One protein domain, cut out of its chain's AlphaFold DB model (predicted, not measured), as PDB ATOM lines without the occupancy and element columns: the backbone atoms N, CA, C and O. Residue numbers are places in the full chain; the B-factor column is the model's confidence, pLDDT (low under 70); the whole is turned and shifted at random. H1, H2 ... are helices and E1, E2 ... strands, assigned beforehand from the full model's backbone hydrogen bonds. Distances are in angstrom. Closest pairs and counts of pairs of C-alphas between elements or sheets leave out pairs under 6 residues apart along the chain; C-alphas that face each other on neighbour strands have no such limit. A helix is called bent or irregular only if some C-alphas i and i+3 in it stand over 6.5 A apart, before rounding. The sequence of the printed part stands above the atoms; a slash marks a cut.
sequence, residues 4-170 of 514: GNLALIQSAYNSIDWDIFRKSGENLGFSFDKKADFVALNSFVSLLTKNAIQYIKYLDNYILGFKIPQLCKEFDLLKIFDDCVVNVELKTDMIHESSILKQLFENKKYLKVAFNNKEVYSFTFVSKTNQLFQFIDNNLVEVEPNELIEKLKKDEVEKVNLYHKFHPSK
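Overview. This is residues 4 to 170 of the 514 residues of the protein "DUF2075 domain-containing protein" of Lactococcus raffinolactis (UniProt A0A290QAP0). A strongly twisted sheet of six strands curls round the long helix H5 on one face, while H3 and H6 pack on the other face, making three layers. H1 and H4 pack on H3, with H2 near H1 at the far end from the sheet, and short H7 lies near the edge strand E1. The printed part has 167 residues with seven named helices and six named strands, in the order H1 H2 H3 H4 E1 E2 E3 H5 E4 E5 E6 H6 H7; the class is mixed, helices and strands. The sheet is mixed, in the order E1 E2 E3 E4 E5 E6. The whole is compact, with a radius of gyration of the C-alphas of 15.3 A and spans of 41 by 35 by 34 A.

Arrangement. H1, residues 6 to 15, touches residues 41 to 45 of H3, residues 35 to 49, at a steep tilt of 58 degrees; the closest C-alphas, Gln 10 and Asn 42, are 5.8 A apart. H2, residues 18 to 28, is close but not clearly touching H1: the closest C-alphas, Tyr 13 and Phe 21, are 6.2 A apart. H4, residues 53 to 59, touches H3 with closest C-alphas Tyr 55 and Thr 49 at 6.2 A; it is irregular, only just, with C-alphas 54 and 57 6.6 A apart. E1, residues 63 to 67, E2, residues 74 to 80, and E3, residues 84 to 91, form a meander, each strand the antiparallel neighbour of the one before; N 63 and O 78 are 2.8 A apart, N 79 and O 86 2.9 A. E3, H5, residues 97 to 114, and E4, residues 119 to 126, form a strand-helix-strand unit, parallel neighbour strands with a helix between, its crossover right-handed; N 87 and O 121 are 2.8 A apart. E4, E5, residues 131 to 136, and E6, residues 139 to 143, form a second meander; N 124 and O 133, and N 134 and O 141, are each 2.8 A apart. H3 is on the sheet at a height of 8.3 A, and H6, residues 145 to 152, is on the same face at 8.8 A. H5 is on the opposite face. H7, residues 162 to 165, only grazes the sheet. In H1, H2, H3, H5 and H6 every O i to N i+4 pair is within hydrogen-bond range; in H4 0 of 3 are, with 3 of 4 O i to N i+3 pairs.

Along the chain. H1 begins at C-alpha 6, (-15.715, 26.033, 43.752). H3 is 21.3 A long, E3 23.0 A, H5 25.7 A and E4 23.4 A. H7 ends at C-alpha 165, (6.209, 18.917, 43.022).

Size, cuts and confidence. The two C-alphas farthest apart, Asn 51 and Ser 169, are 44.2 A apart. The printed part has no cut and no long link. Residues 27 to 33, 51, 70 to 72 and 168 to 170 are under pLDDT 70.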
ATOM      1  N   GLY A   4     -10.265  22.745  47.305       80.00
ATOM      2  CA  GLY A   4     -11.504  23.497  47.449       80.00
ATOM      3  C   GLY A   4     -12.576  23.045  46.464       80.00
ATOM      4  O   GLY A   4     -12.282  22.600  45.352       80.00
ATOM      5  N   ASN A   5     -13.828  23.209  46.885       85.69
ATOM      6  CA  ASN A   5     -15.001  23.041  46.042       85.69
ATOM      7  C   ASN A   5     -15.493  24.419  45.586       85.69
ATOM      8  O   ASN A   5     -15.915  25.229  46.416       85.69
ATOM      9  N   LEU A   6     -15.439  24.695  44.281       87.12
ATOM     10  CA  LEU A   6     -15.715  26.033  43.752       87.12
ATOM     11  C   LEU A   6     -17.169  26.473  43.985       87.12
ATOM     12  O   LEU A   6     -17.403  27.654  44.228       87.12
ATOM     13  N   ALA A   7     -18.134  25.546  43.985       84.75
ATOM     14  CA  ALA A   7     -19.542  25.860  44.246       84.75
ATOM     15  C   ALA A   7     -19.788  26.239  45.714       84.75
ATOM     16  O   ALA A   7     -20.486  27.210  45.999       84.75
ATOM     17  N   LEU A   8     -19.178  25.515  46.659       83.12
ATOM     18  CA  LEU A   8     -19.275  25.859  48.082       83.12
ATOM     19  C   LEU A   8     -18.596  27.199  48.379       83.12
ATOM     20  O   LEU A   8     -19.127  28.007  49.138       83.12
ATOM     21  N   ILE A   9     -17.454  27.454  47.739       82.94
ATOM     22  CA  ILE A   9     -16.733  28.727  47.829       82.94
ATOM     23  C   ILE A   9     -17.600  29.882  47.297       82.94
ATOM     24  O   ILE A   9     -17.727  30.908  47.965       82.94
ATOM     25  N   GLN A  10     -18.246  29.697  46.141       84.38
ATOM     26  CA  GLN A  10     -19.200  30.650  45.568       84.38
ATOM     27  C   GLN A  10     -20.371  30.932  46.522       84.38
ATOM     28  O   GLN A  10     -20.707  32.090  46.775       84.38
ATOM     29  N   SER A  11     -20.968  29.877  47.084       82.12
ATOM     30  CA  SER A  11     -22.080  29.992  48.030       82.12
ATOM     31  C   SER A  11     -21.681  30.748  49.294       82.12
ATOM     32  O   SER A  11     -22.439  31.598  49.754       82.12
ATOM     33  N   ALA A  12     -20.500  30.459  49.849       79.81
ATOM     34  CA  ALA A  12     -19.999  31.135  51.036       79.81
ATOM     35  C   ALA A  12     -19.848  32.638  50.777       79.81
ATOM     36  O   ALA A  12     -20.421  33.437  51.510       79.81
ATOM     37  N   TYR A  13     -19.183  33.039  49.692       77.56
ATOM     38  CA  TYR A  13     -19.017  34.457  49.357       77.56
ATOM     39  C   TYR A  13     -20.334  35.213  49.188       77.56
ATOM     40  O   TYR A  13     -20.464  36.327  49.680       77.56
ATOM     41  N   ASN A  14     -21.327  34.609  48.531       79.12
ATOM     42  CA  ASN A  14     -22.625  35.258  48.338       79.12
ATOM     43  C   ASN A  14     -23.399  35.455  49.658       79.12
ATOM     44  O   ASN A  14     -24.404  36.162  49.669       79.12
ATOM     45  N   SER A  15     -22.953  34.832  50.755       80.31
ATOM     46  CA  SER A  15     -23.650  34.813  52.046       80.31
ATOM     47  C   SER A  15     -23.002  35.651  53.152       80.31
ATOM     48  O   SER A  15     -23.661  35.918  54.156       80.31
ATOM     49  N   ILE A  16     -21.738  36.070  53.006       81.44
ATOM     50  CA  ILE A  16     -20.999  36.799  54.054       81.44
ATOM     51  C   ILE A  16     -20.215  37.991  53.496       81.44
ATOM     52  O   ILE A  16     -19.928  38.076  52.305       81.44
ATOM     53  N   ASP A  17     -19.843  38.917  54.382       84.56
ATOM     54  CA  ASP A  17     -19.003  40.064  54.034       84.56
ATOM     55  C   ASP A  17     -17.619  39.645  53.490       84.56
ATOM     56  O   ASP A  17     -17.030  38.649  53.922       84.56
ATOM     57  N   TRP A  18     -17.080  40.441  52.558       81.12
ATOM     58  CA  TRP A  18     -15.816  40.157  51.874       81.12
ATOM     59  C   TRP A  18     -14.624  40.040  52.825       81.12
ATOM     60  O   TRP A  18     -13.795  39.148  52.639       81.12
ATOM     61  N   ASP A  19     -14.506  40.901  53.837       82.12
ATOM     62  CA  ASP A  19     -13.358  40.848  54.744       82.12
ATOM     63  C   ASP A  19     -13.410  39.615  55.651       82.12
ATOM     64  O   ASP A  19     -12.368  39.033  55.971       82.12
ATOM     65  N   ILE A  20     -14.616  39.167  56.008       81.50
ATOM     66  CA  ILE A  20     -14.834  37.919  56.752       81.50
ATOM     67  C   ILE A  20     -14.518  36.711  55.860       81.50
ATOM     68  O   ILE A  20     -13.807  35.792  56.277       81.50
ATOM     69  N   PHE A  21     -14.992  36.724  54.613       80.25
ATOM     70  CA  PHE A  21     -14.704  35.679  53.634       80.25
ATOM     71  C   PHE A  21     -13.198  35.555  53.365       80.25
ATOM     72  O   PHE A  21     -12.638  34.466  53.437       80.25
ATOM     73  N   ARG A  22     -12.512  36.678  53.135       79.31
ATOM     74  CA  ARG A  22     -11.070  36.708  52.871       79.31
ATOM     75  C   ARG A  22     -10.263  36.130  54.035       79.31
ATOM     76  O   ARG A  22      -9.449  35.237  53.818       79.31
ATOM     77  N   LYS A  23     -10.531  36.572  55.272       78.19
ATOM     78  CA  LYS A  23      -9.855  36.047  56.474       78.19
ATOM     79  C   LYS A  23     -10.133  34.559  56.704       78.19
ATOM     80  O   LYS A  23      -9.243  33.818  57.113       78.19
ATOM     81  N   SER A  24     -11.365  34.109  56.463       73.50
ATOM     82  CA  SER A  24     -11.707  32.687  56.601       73.50
ATOM     83  C   SER A  24     -11.052  31.828  55.513       73.50
ATOM     84  O   SER A  24     -10.600  30.725  55.814       73.50
ATOM     85  N   GLY A  25     -10.903  32.352  54.294       71.56
ATOM     86  CA  GLY A  25     -10.166  31.707  53.207       71.56
ATOM     87  C   GLY A  25      -8.687  31.478  53.517       71.56
ATOM     88  O   GLY A  25      -8.197  30.360  53.344       71.56
ATOM     89  N   GLU A  26      -8.000  32.482  54.076       70.38
ATOM     90  CA  GLU A  26      -6.590  32.362  54.492       70.38
ATOM     91  C   GLU A  26      -6.390  31.194  55.478       70.38
ATOM     92  O   GLU A  26      -5.497  30.363  55.294       70.38
ATOM     93  N   ASN A  27      -7.289  31.051  56.461       64.88
ATOM     94  CA  ASN A  27      -7.275  29.943  57.427       64.88
ATOM     95  C   ASN A  27      -7.580  28.574  56.795       64.88
ATOM     96  O   ASN A  27      -7.144  27.533  57.292       64.88
ATOM     97  N   LEU A  28      -8.329  28.557  55.692       63.88
ATOM     98  CA  LEU A  28      -8.634  27.356  54.919       63.88
ATOM     99  C   LEU A  28      -7.546  27.031  53.883       63.88
ATOM    100  O   LEU A  28      -7.607  25.980  53.243       63.88
ATOM    101  N   GLY A  29      -6.508  27.864  53.772       61.16
ATOM    102  CA  GLY A  29      -5.340  27.617  52.934       61.16
ATOM    103  C   GLY A  29      -5.529  27.969  51.460       61.16
ATOM    104  O   GLY A  29      -4.815  27.394  50.634       61.16
ATOM    105  N   PHE A  30      -6.458  28.876  51.141       68.12
ATOM    106  CA  PHE A  30      -6.571  29.536  49.836       68.12
ATOM    107  C   PHE A  30      -6.524  31.063  50.013       68.12
ATOM    108  O   PHE A  30      -7.111  31.597  50.948       68.12
ATOM    109  N   SER A  31      -5.817  31.778  49.133       61.00
ATOM    110  CA  SER A  31      -5.681  33.241  49.210       61.00
ATOM    111  C   SER A  31      -6.180  33.902  47.933       61.00
ATOM    112  O   SER A  31      -5.671  33.601  46.858       61.00
ATOM    113  N   PHE A  32      -7.124  34.832  48.066       66.62
ATOM    114  CA  PHE A  32      -7.458  35.799  47.021       66.62
ATOM    115  C   PHE A  32      -6.995  37.173  47.483       66.62
ATOM    116  O   PHE A  32      -7.476  37.686  48.497       66.62
ATOM    117  N   ASP A  33      -6.072  37.775  46.740       65.50
ATOM    118  CA  ASP A  33      -5.508  39.071  47.116       65.50
ATOM    119  C   ASP A  33      -6.488  40.219  46.808       65.50
ATOM    120  O   ASP A  33      -6.421  41.281  47.435       65.50
ATOM    121  N   LYS A  34      -7.420  40.033  45.854       72.94
ATOM    122  CA  LYS A  34      -8.366  41.073  45.421       72.94
ATOM    123  C   LYS A  34      -9.792  40.545  45.287       72.94
ATOM    124  O   LYS A  34     -10.038  39.452  44.788       72.94
ATOM    125  N   LYS A  35     -10.765  41.404  45.618       78.06
ATOM    126  CA  LYS A  35     -12.202  41.130  45.411       78.06
ATOM    127  C   LYS A  35     -12.536  40.847  43.939       78.06
ATOM    128  O   LYS A  35     -13.427  40.053  43.660       78.06
ATOM    129  N   ALA A  36     -11.813  41.474  43.008       78.75
ATOM    130  CA  ALA A  36     -11.982  41.270  41.568       78.75
ATOM    131  C   ALA A  36     -11.682  39.826  41.126       78.75
ATOM    132  O   ALA A  36     -12.391  39.300  40.269       78.75
ATOM    133  N   ASP A  37     -10.699  39.172  41.751       77.06
ATOM    134  CA  ASP A  37     -10.325  37.786  41.447       77.06
ATOM    135  C   ASP A  37     -11.474  36.840  41.828       77.06
ATOM    136  O   ASP A  37     -11.824  35.918  41.090       77.06
ATOM    137  N   PHE A  38     -12.151  37.143  42.941       80.00
ATOM    138  CA  PHE A  38     -13.336  36.405  43.354       80.00
ATOM    139  C   PHE A  38     -14.534  36.640  42.428       80.00
ATOM    140  O   PHE A  38     -15.258  35.703  42.102       80.00
ATOM    141  N   VAL A  39     -14.760  37.879  41.980       84.62
ATOM    142  CA  VAL A  39     -15.829  38.168  41.008       84.62
ATOM    143  C   VAL A  39     -15.630  37.332  39.743       84.62
ATOM    144  O   VAL A  39     -16.589  36.736  39.254       84.62
ATOM    145  N   ALA A  40     -14.388  37.212  39.266       88.94
ATOM    146  CA  ALA A  40     -14.078  36.358  38.128       88.94
ATOM    147  C   ALA A  40     -14.352  34.872  38.416       88.94
ATOM    148  O   ALA A  40     -14.961  34.201  37.583       88.94
ATOM    149  N   LEU A  41     -13.998  34.370  39.606       89.62
ATOM    150  CA  LEU A  41     -14.332  33.005  40.028       89.62
ATOM    151  C   LEU A  41     -15.851  32.764  40.073       89.62
ATOM    152  O   LEU A  41     -16.327  31.738  39.596       89.62
ATOM    153  N   ASN A  42     -16.620  33.706  40.620       88.81
ATOM    154  CA  ASN A  42     -18.078  33.613  40.706       88.81
ATOM    155  C   ASN A  42     -18.717  33.526  39.311       88.81
ATOM    156  O   ASN A  42     -19.574  32.673  39.058       88.81
ATOM    157  N   SER A  43     -18.264  34.372  38.382       91.81
ATOM    158  CA  SER A  43     -18.686  34.316  36.981       91.81
ATOM    159  C   SER A  43     -18.284  32.999  36.315       91.81
ATOM    160  O   SER A  43     -19.092  32.421  35.597       91.81
ATOM    161  N   PHE A  44     -17.089  32.479  36.602       93.31
ATOM    162  CA  PHE A  44     -16.615  31.200  36.069       93.31
ATOM    163  C   PHE A  44     -17.472  30.016  36.539       93.31
ATOM    164  O   PHE A  44     -17.912  29.202  35.730       93.31
ATOM    165  N   VAL A  45     -17.778  29.933  37.837       91.38
ATOM    166  CA  VAL A  45     -18.665  28.882  38.366       91.38
ATOM    167  C   VAL A  45     -20.065  28.998  37.764       91.38
ATOM    168  O   VAL A  45     -20.674  27.990  37.397       91.38
ATOM    169  N   SER A  46     -20.561  30.225  37.602       89.81
ATOM    170  CA  SER A  46     -21.851  30.475  36.957       89.81
ATOM    171  C   SER A  46     -21.842  30.017  35.499       89.81
ATOM    172  O   SER A  46     -22.778  29.341  35.087       89.81
ATOM    173  N   LEU A  47     -20.780  30.295  34.734       90.12
ATOM    174  CA  LEU A  47     -20.620  29.829  33.352       90.12
ATOM    175  C   LEU A  47     -20.767  28.305  33.253       90.12
ATOM    176  O   LEU A  47     -21.506  27.813  32.403       90.12
ATOM    177  N   LEU A  48     -20.098  27.563  34.140       88.19
ATOM    178  CA  LEU A  48     -20.113  26.099  34.118       88.19
ATOM    179  C   LEU A  48     -21.448  25.500  34.571       88.19
ATOM    180  O   LEU A  48     -21.806  24.410  34.136       88.19
ATOM    181  N   THR A  49     -22.192  26.182  35.442       84.94
ATOM    182  CA  THR A  49     -23.417  25.631  36.051       84.94
ATOM    183  C   THR A  49     -24.710  26.118  35.402       84.94
ATOM    184  O   THR A  49     -25.725  25.431  35.521       84.94
ATOM    185  N   LYS A  50     -24.686  27.242  34.665       77.94
ATOM    186  CA  LYS A  50     -25.871  27.932  34.112       77.94
ATOM    187  C   LYS A  50     -26.831  27.020  33.342       77.94
ATOM    188  O   LYS A  50     -28.037  27.198  33.457       77.94
ATOM    189  N   ASN A  51     -26.306  26.051  32.591       65.75
ATOM    190  CA  ASN A  51     -27.104  25.195  31.704       65.75
ATOM    191  C   ASN A  51     -27.107  23.709  32.103       65.75
ATOM    192  O   ASN A  51     -27.754  22.903  31.439       65.75
ATOM    193  N   ALA A  52     -26.376  23.319  33.154       73.75
ATOM    194  CA  ALA A  52     -26.191  21.914  33.511       73.75
ATOM    195  C   ALA A  52     -25.755  21.746  34.978       73.75
ATOM    196  O   ALA A  52     -24.577  21.558  35.278       73.75
ATOM    197  N   ILE A  53     -26.721  21.739  35.905       74.94
ATOM    198  CA  ILE A  53     -26.499  21.500  37.351       74.94
ATOM    199  C   ILE A  53     -25.665  20.236  37.619       74.94
ATOM    200  O   ILE A  53     -24.867  20.195  38.552       74.94
ATOM    201  N   GLN A  54     -25.779  19.218  36.763       78.31
ATOM    202  CA  GLN A  54     -24.979  17.991  36.840       78.31
ATOM    203  C   GLN A  54     -23.455  18.219  36.792       78.31
ATOM    204  O   GLN A  54     -22.702  17.340  37.203       78.31
ATOM    205  N   TYR A  55     -22.983  19.377  36.315       83.50
ATOM    206  CA  TYR A  55     -21.560  19.730  36.276       83.50
ATOM    207  C   TYR A  55     -21.008  20.188  37.629       83.50
ATOM    208  O   TYR A  55     -19.790  20.250  37.787       83.50
ATOM    209  N   ILE A  56     -21.862  20.403  38.640       82.19
ATOM    210  CA  ILE A  56     -21.437  20.726  40.012       82.19
ATOM    211  C   ILE A  56     -20.449  19.689  40.559       82.19
ATOM    212  O   ILE A  56     -19.498  20.056  41.248       82.19
ATOM    213  N   LYS A  57     -20.602  18.405  40.205       84.62
ATOM    214  CA  LYS A  57     -19.677  17.346  40.646       84.62
ATOM    215  C   LYS A  57     -18.233  17.558  40.167       84.62
ATOM    216  O   LYS A  57     -17.299  17.098  40.814       84.62
ATOM    217  N   TYR A  58     -18.031  18.288  39.067       88.81
ATOM    218  CA  TYR A  58     -16.698  18.593  38.543       88.81
ATOM    219  C   TYR A  58     -16.043  19.794  39.225       88.81
ATOM    220  O   TYR A  58     -14.855  20.012  39.004       88.81
ATOM    221  N   LEU A  59     -16.768  20.534  40.069       88.62
ATOM    222  CA  LEU A  59     -16.271  21.716  40.781       88.62
ATOM    223  C   LEU A  59     -15.519  21.387  42.076       88.62
ATOM    224  O   LEU A  59     -15.038  22.298  42.747       88.62
ATOM    225  N   ASP A  60     -15.413  20.107  42.431       88.31
ATOM    226  CA  ASP A  60     -14.651  19.661  43.594       88.31
ATOM    227  C   ASP A  60     -13.160  19.453  43.282       88.31
ATOM    228  O   ASP A  60     -12.765  19.249  42.130       88.31
ATOM    229  N   ASN A  61     -12.337  19.443  44.327       88.69
ATOM    230  CA  ASN A  61     -10.902  19.163  44.296       88.69
ATOM    231  C   ASN A  61     -10.035  20.122  43.455       88.69
ATOM    232  O   ASN A  61      -9.047  19.704  42.848       88.69
ATOM    233  N   TYR A  62     -10.359  21.415  43.450       90.88
ATOM    234  CA  TYR A  62      -9.483  22.442  42.882       90.88
ATOM    235  C   TYR A  62      -8.428  22.901  43.883       90.88
ATOM    236  O   TYR A  62      -8.684  23.020  45.076       90.88
ATOM    237  N   ILE A  63      -7.245  23.229  43.390       90.25
ATOM    238  CA  ILE A  63      -6.235  23.983  44.124       90.25
ATOM    239  C   ILE A  63      -6.357  25.436  43.668       90.25
ATOM    240  O   ILE A  63      -6.279  25.703  42.471       90.25
ATOM    241  N   LEU A  64      -6.567  26.354  44.614       87.94
ATOM    242  CA  LEU A  64      -6.851  27.762  44.331       87.94
ATOM    243  C   LEU A  64      -5.670  28.658  44.722       87.94
ATOM    244  O   LEU A  64      -5.128  28.502  45.819       87.94
ATOM    245  N   GLY A  65      -5.306  29.599  43.847       86.38
ATOM    246  CA  GLY A  65      -4.313  30.649  44.112       86.38
ATOM    247  C   GLY A  65      -2.946  30.102  44.524       86.38
ATOM    248  O   GLY A  65      -2.330  30.583  45.479       86.38
ATOM    249  N   PHE A  66      -2.475  29.024  43.884       86.31
ATOM    250  CA  PHE A  66      -1.204  28.420  44.273       86.31
ATOM    251  C   PHE A  66      -0.025  29.260  43.788       86.31
ATOM    252  O   PHE A  66       0.276  29.308  42.596       86.31
ATOM    253  N   LYS A  67       0.702  29.843  44.741       83.06
ATOM    254  CA  LYS A  67       1.963  30.554  44.513       83.06
ATOM    255  C   LYS A  67       3.144  29.596  44.663       83.06
ATOM    256  O   LYS A  67       3.317  28.980  45.718       83.06
ATOM    257  N   ILE A  68       3.985  29.490  43.631       79.19
ATOM    258  CA  ILE A  68       5.224  28.707  43.720       79.19
ATOM    259  C   ILE A  68       6.180  29.424  44.691       79.19
ATOM    260  O   ILE A  68       6.510  30.589  44.455       79.19
ATOM    261  N   PRO A  69       6.677  28.767  45.759       70.88
ATOM    262  CA  PRO A  69       7.616  29.395  46.683       70.88
ATOM    263  C   PRO A  69       8.843  29.960  45.968       70.88
ATOM    264  O   PRO A  69       9.396  29.322  45.076       70.88
ATOM    265  N   GLN A  70       9.296  31.140  46.401       66.75
ATOM    266  CA  GLN A  70      10.488  31.835  45.888       66.75
ATOM    267  C   GLN A  70      10.403  32.293  44.418       66.75
ATOM    268  O   GLN A  70      11.280  33.033  43.972       66.75
ATOM    269  N   LEU A  71       9.346  31.935  43.680       68.88
ATOM    270  CA  LEU A  71       9.086  32.398  42.317       68.88
ATOM    271  C   LEU A  71       7.895  33.360  42.291       68.88
ATOM    272  O   LEU A  71       6.946  33.246  43.058       68.88
ATOM    273  N   CYS A  72       7.910  34.304  41.353       67.50
ATOM    274  CA  CYS A  72       6.797  35.233  41.125       67.50
ATOM    275  C   CYS A  72       5.738  34.631  40.203       67.50
ATOM    276  O   CYS A  72       5.358  35.266  39.214       67.50
ATOM    277  N   LYS A  73       5.352  33.383  40.470       80.25
ATOM    278  CA  LYS A  73       4.427  32.625  39.637       80.25
ATOM    279  C   LYS A  73       3.293  32.081  40.488       80.25
ATOM    280  O   LYS A  73       3.534  31.473  41.530       80.25
ATOM    281  N   GLU A  74       2.086  32.308  40.006       86.94
ATOM    282  CA  GLU A  74       0.834  31.911  40.629       86.94
ATOM    283  C   GLU A  74      -0.033  31.212  39.587       86.94
ATOM    284  O   GLU A  74       0.063  31.526  38.396       86.94
ATOM    285  N   PHE A  75      -0.827  30.253  40.049       91.25
ATOM    286  CA  PHE A  75      -1.867  29.594  39.274       91.25
ATOM    287  C   PHE A  75      -3.204  29.819  39.971       91.25
ATOM    288  O   PHE A  75      -3.337  29.482  41.152       91.25
ATOM    289  N   ASP A  76      -4.182  30.352  39.244       92.00
ATOM    290  CA  ASP A  76      -5.472  30.710  39.834       92.00
ATOM    291  C   ASP A  76      -6.258  29.455  40.217       92.00
ATOM    292  O   ASP A  76      -6.667  29.308  41.368       92.00
ATOM    293  N   LEU A  77      -6.424  28.521  39.274       93.75
ATOM    294  CA  LEU A  77      -7.114  27.252  39.484       93.75
ATOM    295  C   LEU A  77      -6.336  26.101  38.841       93.75
ATOM    296  O   LEU A  77      -6.143  26.061  37.624       93.75
ATOM    297  N   LEU A  78      -5.957  25.116  39.653       95.00
ATOM    298  CA  LEU A  78      -5.372  23.858  39.192       95.00
ATOM    299  C   LEU A  78      -6.254  22.679  39.582       95.00
ATOM    300  O   LEU A  78      -6.723  22.589  40.717       95.00
ATOM    301  N   LYS A  79      -6.406  21.725  38.668       94.44
ATOM    302  CA  LYS A  79      -6.968  20.407  38.959       94.44
ATOM    303  C   LYS A  79      -6.085  19.329  38.350       94.44
ATOM    304  O   LYS A  79      -5.666  19.443  37.199       94.44
ATOM    305  N   ILE A  80      -5.737  18.328  39.151       94.75
ATOM    306  CA  ILE A  80      -4.669  17.377  38.834       94.75
ATOM    307  C   ILE A  80      -5.270  15.986  38.764       94.75
ATOM    308  O   ILE A  80      -5.865  15.513  39.726       94.75
ATOM    309  N   PHE A  81      -5.093  15.351  37.618       94.06
ATOM    310  CA  PHE A  81      -5.490  13.979  37.358       94.06
ATOM    311  C   PHE A  81      -4.236  13.124  37.158       94.06
ATOM    312  O   PHE A  81      -3.109  13.632  37.034       94.06
ATOM    313  N   ASP A  82      -4.427  11.814  37.100       90.31
ATOM    314  CA  ASP A  82      -3.323  10.867  36.968       90.31
ATOM    315  C   ASP A  82      -2.572  11.006  35.637       90.31
ATOM    316  O   ASP A  82      -1.347  10.873  35.610       90.31
ATOM    317  N   ASP A  83      -3.255  11.403  34.567       90.56
ATOM    318  CA  ASP A  83      -2.705  11.541  33.216       90.56
ATOM    319  C   ASP A  83      -2.503  13.001  32.763       90.56
ATOM    320  O   ASP A  83      -1.641  13.280  31.924       90.56
ATOM    321  N   CYS A  84      -3.248  13.954  33.333       94.81
ATOM    322  CA  CYS A  84      -3.182  15.354  32.924       94.81
ATOM    323  C   CYS A  84      -3.329  16.365  34.067       94.81
ATOM    324  O   CYS A  84      -3.825  16.072  35.152       94.81
ATOM    325  N   VAL A  85      -2.975  17.613  33.774       96.88
ATOM    326  CA  VAL A  85      -3.217  18.775  34.630       96.88
ATOM    327  C   VAL A  85      -4.086  19.780  33.884       96.88
ATOM    328  O   VAL A  85      -3.784  20.147  32.748       96.88
ATOM    329  N   VAL A  86      -5.150  20.250  34.528       97.38
ATOM    330  CA  VAL A  86      -6.003  21.330  34.024       97.38
ATOM    331  C   VAL A  86      -5.651  22.613  34.771       97.38
ATOM    332  O   VAL A  86      -5.748  22.666  35.997       97.38
ATOM    333  N   ASN A  87      -5.234  23.635  34.028       97.75
ATOM    334  CA  ASN A  87      -4.945  24.977  34.520       97.75
ATOM    335  C   ASN A  87      -5.980  25.961  33.984       97.75
ATOM    336  O   ASN A  87      -6.139  26.057  32.768       97.75
ATOM    337  N   VAL A  88      -6.625  26.730  34.855       97.00
ATOM    338  CA  VAL A  88      -7.549  27.799  34.456       97.00
ATOM    339  C   VAL A  88      -7.095  29.107  35.093       97.00
ATOM    340  O   VAL A  88      -7.074  29.224  36.314       97.00
ATOM    341  N   GLU A  89      -6.745  30.083  34.258       96.00
ATOM    342  CA  GLU A  89      -6.472  31.461  34.680       96.00
ATOM    343  C   GLU A  89      -7.758  32.288  34.647       96.00
ATOM    344  O   GLU A  89      -8.546  32.197  33.702       96.00
ATOM    345  N   LEU A  90      -7.956  33.132  35.650       94.06
ATOM    346  CA  LEU A  90      -9.116  33.998  35.796       94.06
ATOM    347  C   LEU A  90      -8.709  35.444  35.510       94.06
ATOM    348  O   LEU A  90      -7.768  35.983  36.093       94.06
ATOM    349  N   LYS A  91      -9.429  36.106  34.605       92.25
ATOM    350  CA  LYS A  91      -9.230  37.520  34.274       92.25
ATOM    351  C   LYS A  91     -10.544  38.268  34.394       92.25
ATOM    352  O   LYS A  91     -11.587  37.787  33.961       92.25
ATOM    353  N   THR A  92     -10.493  39.477  34.949       90.06
ATOM    354  CA  THR A  92     -11.675  40.344  34.989       90.06
ATOM    355  C   THR A  92     -12.002  40.905  33.607       90.06
ATOM    356  O   THR A  92     -13.158  40.885  33.200       90.06
ATOM    357  N   ASP A  93     -10.992  41.382  32.880       91.19
ATOM    358  CA  ASP A  93     -11.119  41.989  31.551       91.19
ATOM    359  C   ASP A  93     -10.099  41.373  30.587       91.19
ATOM    360  O   ASP A  93      -9.087  40.808  31.022       91.19
ATOM    361  N   MET A  94     -10.363  41.493  29.287       88.38
ATOM    362  CA  MET A  94      -9.437  41.056  28.255       88.38
ATOM    363  C   MET A  94      -8.207  41.962  28.284       88.38
ATOM    364  O   MET A  94      -8.299  43.182  28.141       88.38
ATOM    365  N   ILE A  95      -7.041  41.359  28.492       90.12
ATOM    366  CA  ILE A  95      -5.753  42.039  28.340       90.12
ATOM    367  C   ILE A  95      -5.185  41.734  26.955       90.12
ATOM    368  O   ILE A  95      -5.748  40.946  26.198       90.12
ATOM    369  N   HIS A  96      -4.047  42.340  26.624       90.81
ATOM    370  CA  HIS A  96      -3.383  42.086  25.349       90.81
ATOM    371  C   HIS A  96      -3.152  40.579  25.145       90.81
ATOM    372  O   HIS A  96      -2.547  39.932  26.004       90.81
ATOM    373  N   GLU A  97      -3.605  40.025  24.018       90.81
ATOM    374  CA  GLU A  97      -3.599  38.578  23.746       90.81
ATOM    375  C   GLU A  97      -2.206  37.960  23.929       90.81
ATOM    376  O   GLU A  97      -2.045  36.948  24.608       90.81
ATOM    377  N   SER A  98      -1.171  38.643  23.433       88.38
ATOM    378  CA  SER A  98       0.229  38.235  23.605       88.38
ATOM    379  C   SER A  98       0.648  38.071  25.073       88.38
ATOM    380  O   SER A  98       1.489  37.227  25.385       88.38
ATOM    381  N   SER A  99       0.051  38.832  25.996       89.12
ATOM    382  CA  SER A  99       0.300  38.692  27.436       89.12
ATOM    383  C   SER A  99      -0.360  37.438  28.009       89.12
ATOM    384  O   SER A  99       0.258  36.755  28.826       89.12
ATOM    385  N   ILE A 100      -1.576  37.106  27.559       93.12
ATOM    386  CA  ILE A 100      -2.282  35.874  27.950       93.12
ATOM    387  C   ILE A 100      -1.517  34.657  27.425       93.12
ATOM    388  O   ILE A 100      -1.176  33.764  28.198       93.12
ATOM    389  N   LEU A 101      -1.168  34.661  26.137       93.19
ATOM    390  CA  LEU A 101      -0.383  33.603  25.500       93.19
ATOM    391  C   LEU A 101       0.932  33.354  26.232       93.19
ATOM    392  O   LEU A 101       1.242  32.213  26.579       93.19
ATOM    393  N   LYS A 102       1.682  34.422  26.533       88.75
ATOM    394  CA  LYS A 102       2.928  34.322  27.295       88.75
ATOM    395  C   LYS A 102       2.696  33.697  28.672       88.75
ATOM    396  O   LYS A 102       3.435  32.789  29.054       88.75
ATOM    397  N   GLN A 103       1.662  34.133  29.398       91.06
ATOM    398  CA  GLN A 103       1.329  33.574  30.709       91.06
ATOM    399  C   GLN A 103       1.009  32.076  30.614       91.06
ATOM    400  O   GLN A 103       1.614  31.289  31.341       91.06
ATOM    401  N   LEU A 104       0.108  31.671  29.713       94.38
ATOM    402  CA  LEU A 104      -0.321  30.275  29.564       94.38
ATOM    403  C   LEU A 104       0.813  29.363  29.096       94.38
ATOM    404  O   LEU A 104       0.947  28.245  29.599       94.38
ATOM    405  N   PHE A 105       1.659  29.846  28.187       90.44
ATOM    406  CA  PHE A 105       2.840  29.129  27.725       90.44
ATOM    407  C   PHE A 105       3.832  28.876  28.866       90.44
ATOM    408  O   PHE A 105       4.281  27.745  29.061       90.44
ATOM    409  N   GLU A 106       4.131  29.898  29.672       86.88
ATOM    410  CA  GLU A 106       4.961  29.746  30.869       86.88
ATOM    411  C   GLU A 106       4.318  28.783  31.880       86.88
ATOM    412  O   GLU A 106       4.984  27.869  32.360       86.88
ATOM    413  N   ASN A 107       3.023  28.942  32.185       91.69
ATOM    414  CA  ASN A 107       2.299  28.067  33.116       91.69
ATOM    415  C   ASN A 107       2.409  26.604  32.682       91.69
ATOM    416  O   ASN A 107       2.782  25.741  33.478       91.69
ATOM    417  N   LYS A 108       2.147  26.336  31.398       92.25
ATOM    418  CA  LYS A 108       2.216  24.998  30.807       92.25
ATOM    419  C   LYS A 108       3.590  24.364  31.011       92.25
ATOM    420  O   LYS A 108       3.676  23.190  31.361       92.25
ATOM    421  N   LYS A 109       4.662  25.140  30.848       87.38
ATOM    422  CA  LYS A 109       6.039  24.683  31.080       87.38
ATOM    423  C   LYS A 109       6.299  24.309  32.532       87.38
ATOM    424  O   LYS A 109       6.821  23.226  32.790       87.38
ATOM    425  N   TYR A 110       5.906  25.167  33.471       86.81
ATOM    426  CA  TYR A 110       6.047  24.891  34.901       86.81
ATOM    427  C   TYR A 110       5.323  23.614  35.310       86.81
ATOM    428  O   TYR A 110       5.894  22.775  36.007       86.81
ATOM    429  N   LEU A 111       4.089  23.450  34.837       91.88
ATOM    430  CA  LEU A 111       3.270  22.282  35.129       91.88
ATOM    431  C   LEU A 111       3.885  21.017  34.520       91.88
ATOM    432  O   LEU A 111       4.040  20.024  35.225       91.88
ATOM    433  N   LYS A 112       4.355  21.061  33.269       89.81
ATOM    434  CA  LYS A 112       5.061  19.920  32.664       89.81
ATOM    435  C   LYS A 112       6.284  19.497  33.479       89.81
ATOM    436  O   LYS A 112       6.432  18.316  33.768       89.81
ATOM    437  N   VAL A 113       7.124  20.431  33.921       84.62
ATOM    438  CA  VAL A 113       8.296  20.099  34.753       84.62
ATOM    439  C   VAL A 113       7.883  19.553  36.127       84.62
ATOM    440  O   VAL A 113       8.450  18.570  36.605       84.62
ATOM    441  N   ALA A 114       6.883  20.157  36.775       87.19
ATOM    442  CA  ALA A 114       6.419  19.738  38.097       87.19
ATOM    443  C   ALA A 114       5.797  18.331  38.090       87.19
ATOM    444  O   ALA A 114       5.946  17.584  39.064       87.19
ATOM    445  N   PHE A 115       5.144  17.975  36.983       90.12
ATOM    446  CA  PHE A 115       4.378  16.745  36.805       90.12
ATOM    447  C   PHE A 115       4.969  15.820  35.736       90.12
ATOM    448  O   PHE A 115       4.230  15.101  35.081       90.12
ATOM    449  N   ASN A 116       6.295  15.802  35.569       86.25
ATOM    450  CA  ASN A 116       7.010  14.823  34.736       86.25
ATOM    451  C   ASN A 116       6.449  14.686  33.303       86.25
ATOM    452  O   ASN A 116       6.220  13.583  32.816       86.25
ATOM    453  N   ASN A 117       6.231  15.816  32.633       86.56
ATOM    454  CA  ASN A 117       5.690  15.928  31.278       86.56
ATOM    455  C   ASN A 117       4.282  15.345  31.075       86.56
ATOM    456  O   ASN A 117       3.916  15.072  29.931       86.56
ATOM    457  N   LYS A 118       3.469  15.235  32.138       92.50
ATOM    458  CA  LYS A 118       2.018  15.021  32.004       92.50
ATOM    459  C   LYS A 118       1.399  15.995  31.004       92.50
ATOM    460  O   LYS A 118       1.891  17.114  30.800       92.50
ATOM    461  N   GLU A 119       0.296  15.576  30.396       95.19
ATOM    462  CA  GLU A 119      -0.463  16.455  29.517       95.19
ATOM    463  C   GLU A 119      -0.999  17.655  30.310       95.19
ATOM    464  O   GLU A 119      -1.404  17.524  31.463       95.19
ATOM    465  N   VAL A 120      -0.968  18.849  29.714       96.75
ATOM    466  CA  VAL A 120      -1.430  20.074  30.375       96.75
ATOM    467  C   VAL A 120      -2.409  20.803  29.470       96.75
ATOM    468  O   VAL A 120      -2.030  21.257  28.383       96.75
ATOM    469  N   TYR A 121      -3.636  20.947  29.960       97.81
ATOM    470  CA  TYR A 121      -4.697  21.733  29.346       97.81
ATOM    471  C   TYR A 121      -4.779  23.087  30.048       97.81
ATOM    472  O   TYR A 121      -5.097  23.157  31.234       97.81
ATOM    473  N   SER A 122      -4.466  24.157  29.320       98.00
ATOM    474  CA  SER A 122      -4.429  25.516  29.863       98.00
ATOM    475  C   SER A 122      -5.556  26.353  29.273       98.00
ATOM    476  O   SER A 122      -5.667  26.459  28.052       98.00
ATOM    477  N   PHE A 123      -6.340  26.982  30.143       98.12
ATOM    478  CA  PHE A 123      -7.465  27.841  29.797       98.12
ATOM    479  C   PHE A 123      -7.313  29.233  30.416       98.12
ATOM    480  O   PHE A 123      -6.614  29.419  31.414       98.12
ATOM    481  N   THR A 124      -7.994  30.216  29.837       97.44
ATOM    482  CA  THR A 124      -8.224  31.536  30.434       97.44
ATOM    483  C   THR A 124      -9.699  31.876  30.339       97.44
ATOM    484  O   THR A 124     -10.276  31.819  29.259       97.44
ATOM    485  N   PHE A 125     -10.300  32.254  31.461       96.50
ATOM    486  CA  PHE A 125     -11.661  32.768  31.514       96.50
ATOM    487  C   PHE A 125     -11.650  34.282  31.729       96.50
ATOM    488  O   PHE A 125     -10.988  34.774  32.646       96.50
ATOM    489  N   VAL A 126     -12.405  35.013  30.908       95.62
ATOM    490  CA  VAL A 126     -12.558  36.470  31.000       95.62
ATOM    491  C   VAL A 126     -13.968  36.797  31.479       95.62
ATOM    492  O   VAL A 126     -14.941  36.649  30.744       95.62
ATOM    493  N   SER A 127     -14.102  37.272  32.719       93.50
ATOM    494  CA  SER A 127     -15.413  37.405  33.363       93.50
ATOM    495  C   SER A 127     -16.293  38.506  32.779       93.50
ATOM    496  O   SER A 127     -17.510  38.358  32.772       93.50
ATOM    497  N   LYS A 128     -15.709  39.610  32.292       93.06
ATOM    498  CA  LYS A 128     -16.471  40.737  31.724       93.06
ATOM    499  C   LYS A 128     -17.156  40.384  30.406       93.06
ATOM    500  O   LYS A 128     -18.270  40.839  30.174       93.06
ATOM    501  N   THR A 129     -16.501  39.594  29.559       93.25
ATOM    502  CA  THR A 129     -17.073  39.122  28.288       93.25
ATOM    503  C   THR A 129     -17.713  37.742  28.412       93.25
ATOM    504  O   THR A 129     -18.437  37.326  27.514       93.25
ATOM    505  N   ASN A 130     -17.500  37.058  29.541       93.31
ATOM    506  CA  ASN A 130     -17.951  35.695  29.800       93.31
ATOM    507  C   ASN A 130     -17.434  34.686  28.755       93.31
ATOM    508  O   ASN A 130     -18.123  33.727  28.415       93.31
ATOM    509  N   GLN A 131     -16.220  34.921  28.256       95.38
ATOM    510  CA  GLN A 131     -15.570  34.096  27.241       95.38
ATOM    511  C   GLN A 131     -14.543  33.166  27.881       95.38
ATOM    512  O   GLN A 131     -13.845  33.537  28.834       95.38
ATOM    513  N   LEU A 132     -14.442  31.958  27.335       96.69
ATOM    514  CA  LEU A 132     -13.454  30.962  27.716       96.69
ATOM    515  C   LEU A 132     -12.514  30.732  26.538       96.69
ATOM    516  O   LEU A 132     -12.945  30.507  25.414       96.69
ATOM    517  N   PHE A 133     -11.219  30.760  26.812       97.38
ATOM    518  CA  PHE A 133     -10.187  30.518  25.820       97.38
ATOM    519  C   PHE A 133      -9.324  29.334  26.232       97.38
ATOM    520  O   PHE A 133      -9.025  29.158  27.415       97.38
ATOM    521  N   GLN A 134      -8.868  28.560  25.255       97.75
ATOM    522  CA  GLN A 134      -7.919  27.473  25.426       97.75
ATOM    523  C   GLN A 134      -6.607  27.787  24.705       97.75
ATOM    524  O   GLN A 134      -6.583  28.353  23.613       97.75
ATOM    525  N   PHE A 135      -5.498  27.380  25.315       97.31
ATOM    526  CA  PHE A 135      -4.178  27.433  24.703       97.31
ATOM    527  C   PHE A 135      -3.923  26.179  23.853       97.31
ATOM    528  O   PHE A 135      -3.637  25.103  24.398       97.31
ATOM    529  N   ILE A 136      -4.000  26.324  22.530       94.50
ATOM    530  CA  ILE A 136      -3.846  25.243  21.542       94.50
ATOM    531  C   ILE A 136      -2.786  25.668  20.525       94.50
ATOM    532  O   ILE A 136      -2.882  26.747  19.955       94.50
ATOM    533  N   ASP A 137      -1.750  24.848  20.332       90.81
ATOM    534  CA  ASP A 137      -0.685  25.076  19.339       90.81
ATOM    535  C   ASP A 137      -0.087  26.495  19.344       90.81
ATOM    536  O   ASP A 137       0.151  27.099  18.304       90.81
ATOM    537  N   ASN A 138       0.174  27.025  20.546       88.06
ATOM    538  CA  ASN A 138       0.674  28.385  20.798       88.06
ATOM    539  C   ASN A 138      -0.281  29.532  20.423       88.06
ATOM    540  O   ASN A 138       0.138  30.687  20.436       88.06
ATOM    541  N   ASN A 139      -1.553  29.231  20.174       93.69
ATOM    542  CA  ASN A 139      -2.611  30.198  19.910       93.69
ATOM    543  C   ASN A 139      -3.662  30.190  21.025       93.69
ATOM    544  O   ASN A 139      -3.790  29.226  21.788       93.69
ATOM    545  N   LEU A 140      -4.402  31.294  21.118       95.12
ATOM    546  CA  LEU A 140      -5.506  31.463  22.048       95.12
ATOM    547  C   LEU A 140      -6.796  31.264  21.256       95.12
ATOM    548  O   LEU A 140      -7.142  32.080  20.409       95.12
ATOM    549  N   VAL A 141      -7.481  30.153  21.503       97.19
ATOM    550  CA  VAL A 141      -8.691  29.773  20.768       97.19
ATOM    551  C   VAL A 141      -9.882  29.928  21.699       97.19
ATOM    552  O   VAL A 141      -9.867  29.373  22.795       97.19
ATOM    553  N   GLU A 142     -10.897  30.690  21.297       97.19
ATOM    554  CA  GLU A 142     -12.159  30.757  22.039       97.19
ATOM    555  C   GLU A 142     -12.877  29.407  21.954       97.19
ATOM    556  O   GLU A 142     -12.981  28.817  20.879       97.19
ATOM    557  N   VAL A 143     -13.326  28.895  23.097       96.81
ATOM    558  CA  VAL A 143     -13.947  27.575  23.224       96.81
ATOM    559  C   VAL A 143     -15.212  27.652  24.065       96.81
ATOM    560  O   VAL A 143     -15.337  28.465  24.981       96.81
ATOM    561  N   GLU A 144     -16.142  26.744  23.794       94.06
ATOM    562  CA  GLU A 144     -17.350  26.608  24.597       94.06
ATOM    563  C   GLU A 144     -17.044  25.983  25.972       94.06
ATOM    564  O   GLU A 144     -16.133  25.159  26.095       94.06
ATOM    565  N   PRO A 145     -17.841  26.271  27.021       91.31
ATOM    566  CA  PRO A 145     -17.644  25.694  28.355       91.31
ATOM    567  C   PRO A 145     -17.611  24.160  28.371       91.31
ATOM    568  O   PRO A 145     -16.931  23.562  29.206       91.31
ATOM    569  N   ASN A 146     -18.321  23.518  27.439       90.44
ATOM    570  CA  ASN A 146     -18.343  22.063  27.309       90.44
ATOM    571  C   ASN A 146     -16.954  21.477  27.011       90.44
ATOM    572  O   ASN A 146     -16.652  20.408  27.531       90.44
ATOM    573  N   GLU A 147     -16.086  22.178  26.276       93.94
ATOM    574  CA  GLU A 147     -14.721  21.710  25.980       93.94
ATOM    575  C   GLU A 147     -13.889  21.548  27.259       93.94
ATOM    576  O   GLU A 147     -13.198  20.547  27.453       93.94
ATOM    577  N   LEU A 148     -14.004  22.500  28.191       94.25
ATOM    578  CA  LEU A 148     -13.376  22.381  29.505       94.25
ATOM    579  C   LEU A 148     -14.005  21.244  30.315       94.25
ATOM    580  O   LEU A 148     -13.284  20.469  30.939       94.25
ATOM    581  N   ILE A 149     -15.334  21.116  30.291       92.06
ATOM    582  CA  ILE A 149     -16.030  20.038  30.999       92.06
ATOM    583  C   ILE A 149     -15.558  18.661  30.515       92.06
ATOM    584  O   ILE A 149     -15.308  17.805  31.358       92.06
ATOM    585  N   GLU A 150     -15.350  18.448  29.213       92.31
ATOM    586  CA  GLU A 150     -14.796  17.187  28.695       92.31
ATOM    587  C   GLU A 150     -13.426  16.856  29.303       92.31
ATOM    588  O   GLU A 150     -13.150  15.701  29.622       92.31
ATOM    589  N   LYS A 151     -12.575  17.859  29.561       94.12
ATOM    590  CA  LYS A 151     -11.281  17.644  30.238       94.12
ATOM    591  C   LYS A 151     -11.417  17.370  31.736       94.12
ATOM    592  O   LYS A 151     -10.505  16.800  32.331       94.12
ATOM    593  N   LEU A 152     -12.540  17.758  32.340       92.25
ATOM    594  CA  LEU A 152     -12.851  17.556  33.757       92.25
ATOM    595  C   LEU A 152     -13.628  16.258  34.035       92.25
ATOM    596  O   LEU A 152     -13.713  15.856  35.196       92.25
ATOM    597  N   LYS A 153     -14.184  15.608  33.001       89.12
ATOM    598  CA  LYS A 153     -14.895  14.318  33.063       89.12
ATOM    599  C   LYS A 153     -13.929  13.148  33.295       89.12
ATOM    600  O   LYS A 153     -13.772  12.276  32.446       89.12
ATOM    601  N   LYS A 154     -13.268  13.143  34.448       85.00
ATOM    602  CA  LYS A 154     -12.352  12.082  34.875       85.00
ATOM    603  C   LYS A 154     -12.646  11.697  36.317       85.00
ATOM    604  O   LYS A 154     -12.930  12.571  37.139       85.00
ATOM    605  N   ASP A 155     -12.578  10.401  36.600       71.19
ATOM    606  CA  ASP A 155     -13.009   9.846  37.885       71.19
ATOM    607  C   ASP A 155     -11.941   9.988  38.985       71.19
ATOM    608  O   ASP A 155     -12.287  10.187  40.150       71.19
ATOM    609  N   GLU A 156     -10.649   9.968  38.636       81.25
ATOM    610  CA  GLU A 156      -9.547   9.950  39.610       81.25
ATOM    611  C   GLU A 156      -8.768  11.273  39.653       81.25
ATOM    612  O   GLU A 156      -8.055  11.643  38.718       81.25
ATOM    613  N   VAL A 157      -8.901  11.997  40.771       86.38
ATOM    614  CA  VAL A 157      -8.133  13.219  41.064       86.38
ATOM    615  C   VAL A 157      -6.926  12.871  41.941       86.38
ATOM    616  O   VAL A 157      -7.085  12.375  43.059       86.38
ATOM    617  N   GLU A 158      -5.717  13.197  41.475       86.62
ATOM    618  CA  GLU A 158      -4.469  12.948  42.204       86.62
ATOM    619  C   GLU A 158      -4.314  13.973  43.341       86.62
ATOM    620  O   GLU A 158      -4.147  15.177  43.111       86.62
ATOM    621  N   LYS A 159      -4.301  13.509  44.596       84.69
ATOM    622  CA  LYS A 159      -3.962  14.362  45.745       84.69
ATOM    623  C   LYS A 159      -2.448  14.445  45.916       84.69
ATOM    624  O   LYS A 159      -1.811  13.556  46.470       84.69
ATOM    625  N   VAL A 160      -1.874  15.563  45.490       83.81
ATOM    626  CA  VAL A 160      -0.435  15.844  45.545       83.81
ATOM    627  C   VAL A 160      -0.060  16.916  46.565       83.81
ATOM    628  O   VAL A 160      -0.839  17.819  46.876       83.81
ATOM    629  N   ASN A 161       1.192  16.865  47.027       81.94
ATOM    630  CA  ASN A 161       1.840  17.978  47.716       81.94
ATOM    631  C   ASN A 161       2.566  18.872  46.694       81.94
ATOM    632  O   ASN A 161       3.647  18.520  46.206       81.94
ATOM    633  N   LEU A 162       1.988  20.036  46.377       83.31
ATOM    634  CA  LEU A 162       2.581  20.955  45.400       83.31
ATOM    635  C   LEU A 162       3.912  21.552  45.844       83.31
ATOM    636  O   LEU A 162       4.757  21.782  44.988       83.31
ATOM    637  N   TYR A 163       4.166  21.729  47.142       76.75
ATOM    638  CA  TYR A 163       5.472  22.220  47.604       76.75
ATOM    639  C   TYR A 163       6.605  21.252  47.245       76.75
ATOM    640  O   TYR A 163       7.710  21.682  46.928       76.75
ATOM    641  N   HIS A 164       6.315  19.947  47.214       80.25
ATOM    642  CA  HIS A 164       7.262  18.940  46.745       80.25
ATOM    643  C   HIS A 164       7.359  18.900  45.210       80.25
ATOM    644  O   HIS A 164       8.455  18.874  44.647       80.25
ATOM    645  N   LYS A 165       6.218  18.929  44.500       83.00
ATOM    646  CA  LYS A 165       6.209  18.917  43.022       83.00
ATOM    647  C   LYS A 165       6.923  20.141  42.448       83.00
ATOM    648  O   LYS A 165       7.660  19.986  41.474       83.00
ATOM    649  N   PHE A 166       6.768  21.294  43.100       79.31
ATOM    650  CA  PHE A 166       7.359  22.573  42.730       79.31
ATOM    651  C   PHE A 166       8.585  22.969  43.566       79.31
ATOM    652  O   PHE A 166       8.846  24.156  43.763       79.31
ATOM    653  N   HIS A 167       9.346  21.992  44.064       72.81
ATOM    654  CA  HIS A 167      10.550  22.283  44.835       72.81
ATOM    655  C   HIS A 167      11.476  23.243  44.050       72.81
ATOM    656  O   HIS A 167      11.756  22.959  42.878       72.81
ATOM    657  N   PRO A 168      11.958  24.359  44.650       66.69
ATOM    658  CA  PRO A 168      12.652  25.433  43.931       66.69
ATOM    659  C   PRO A 168      13.772  24.936  43.030       66.69
ATOM    660  O   PRO A 168      13.923  25.390  41.902       66.69
ATOM    661  N   SER A 169      14.502  23.929  43.496       64.19
ATOM    662  CA  SER A 169      15.623  23.314  42.798       64.19
ATOM    663  C   SER A 169      15.308  22.787  41.389       64.19
ATOM    664  O   SER A 169      16.198  22.773  40.542       64.19
ATOM    665  N   LYS A 170      14.052  22.409  41.099       69.50
ATOM    666  CA  LYS A 170      13.615  22.008  39.750       69.50
ATOM    667  C   LYS A 170      13.581  23.182  38.767       69.50
ATOM    668  O   LYS A 170      13.619  22.967  37.559       69.50
TER     669      LYS A 170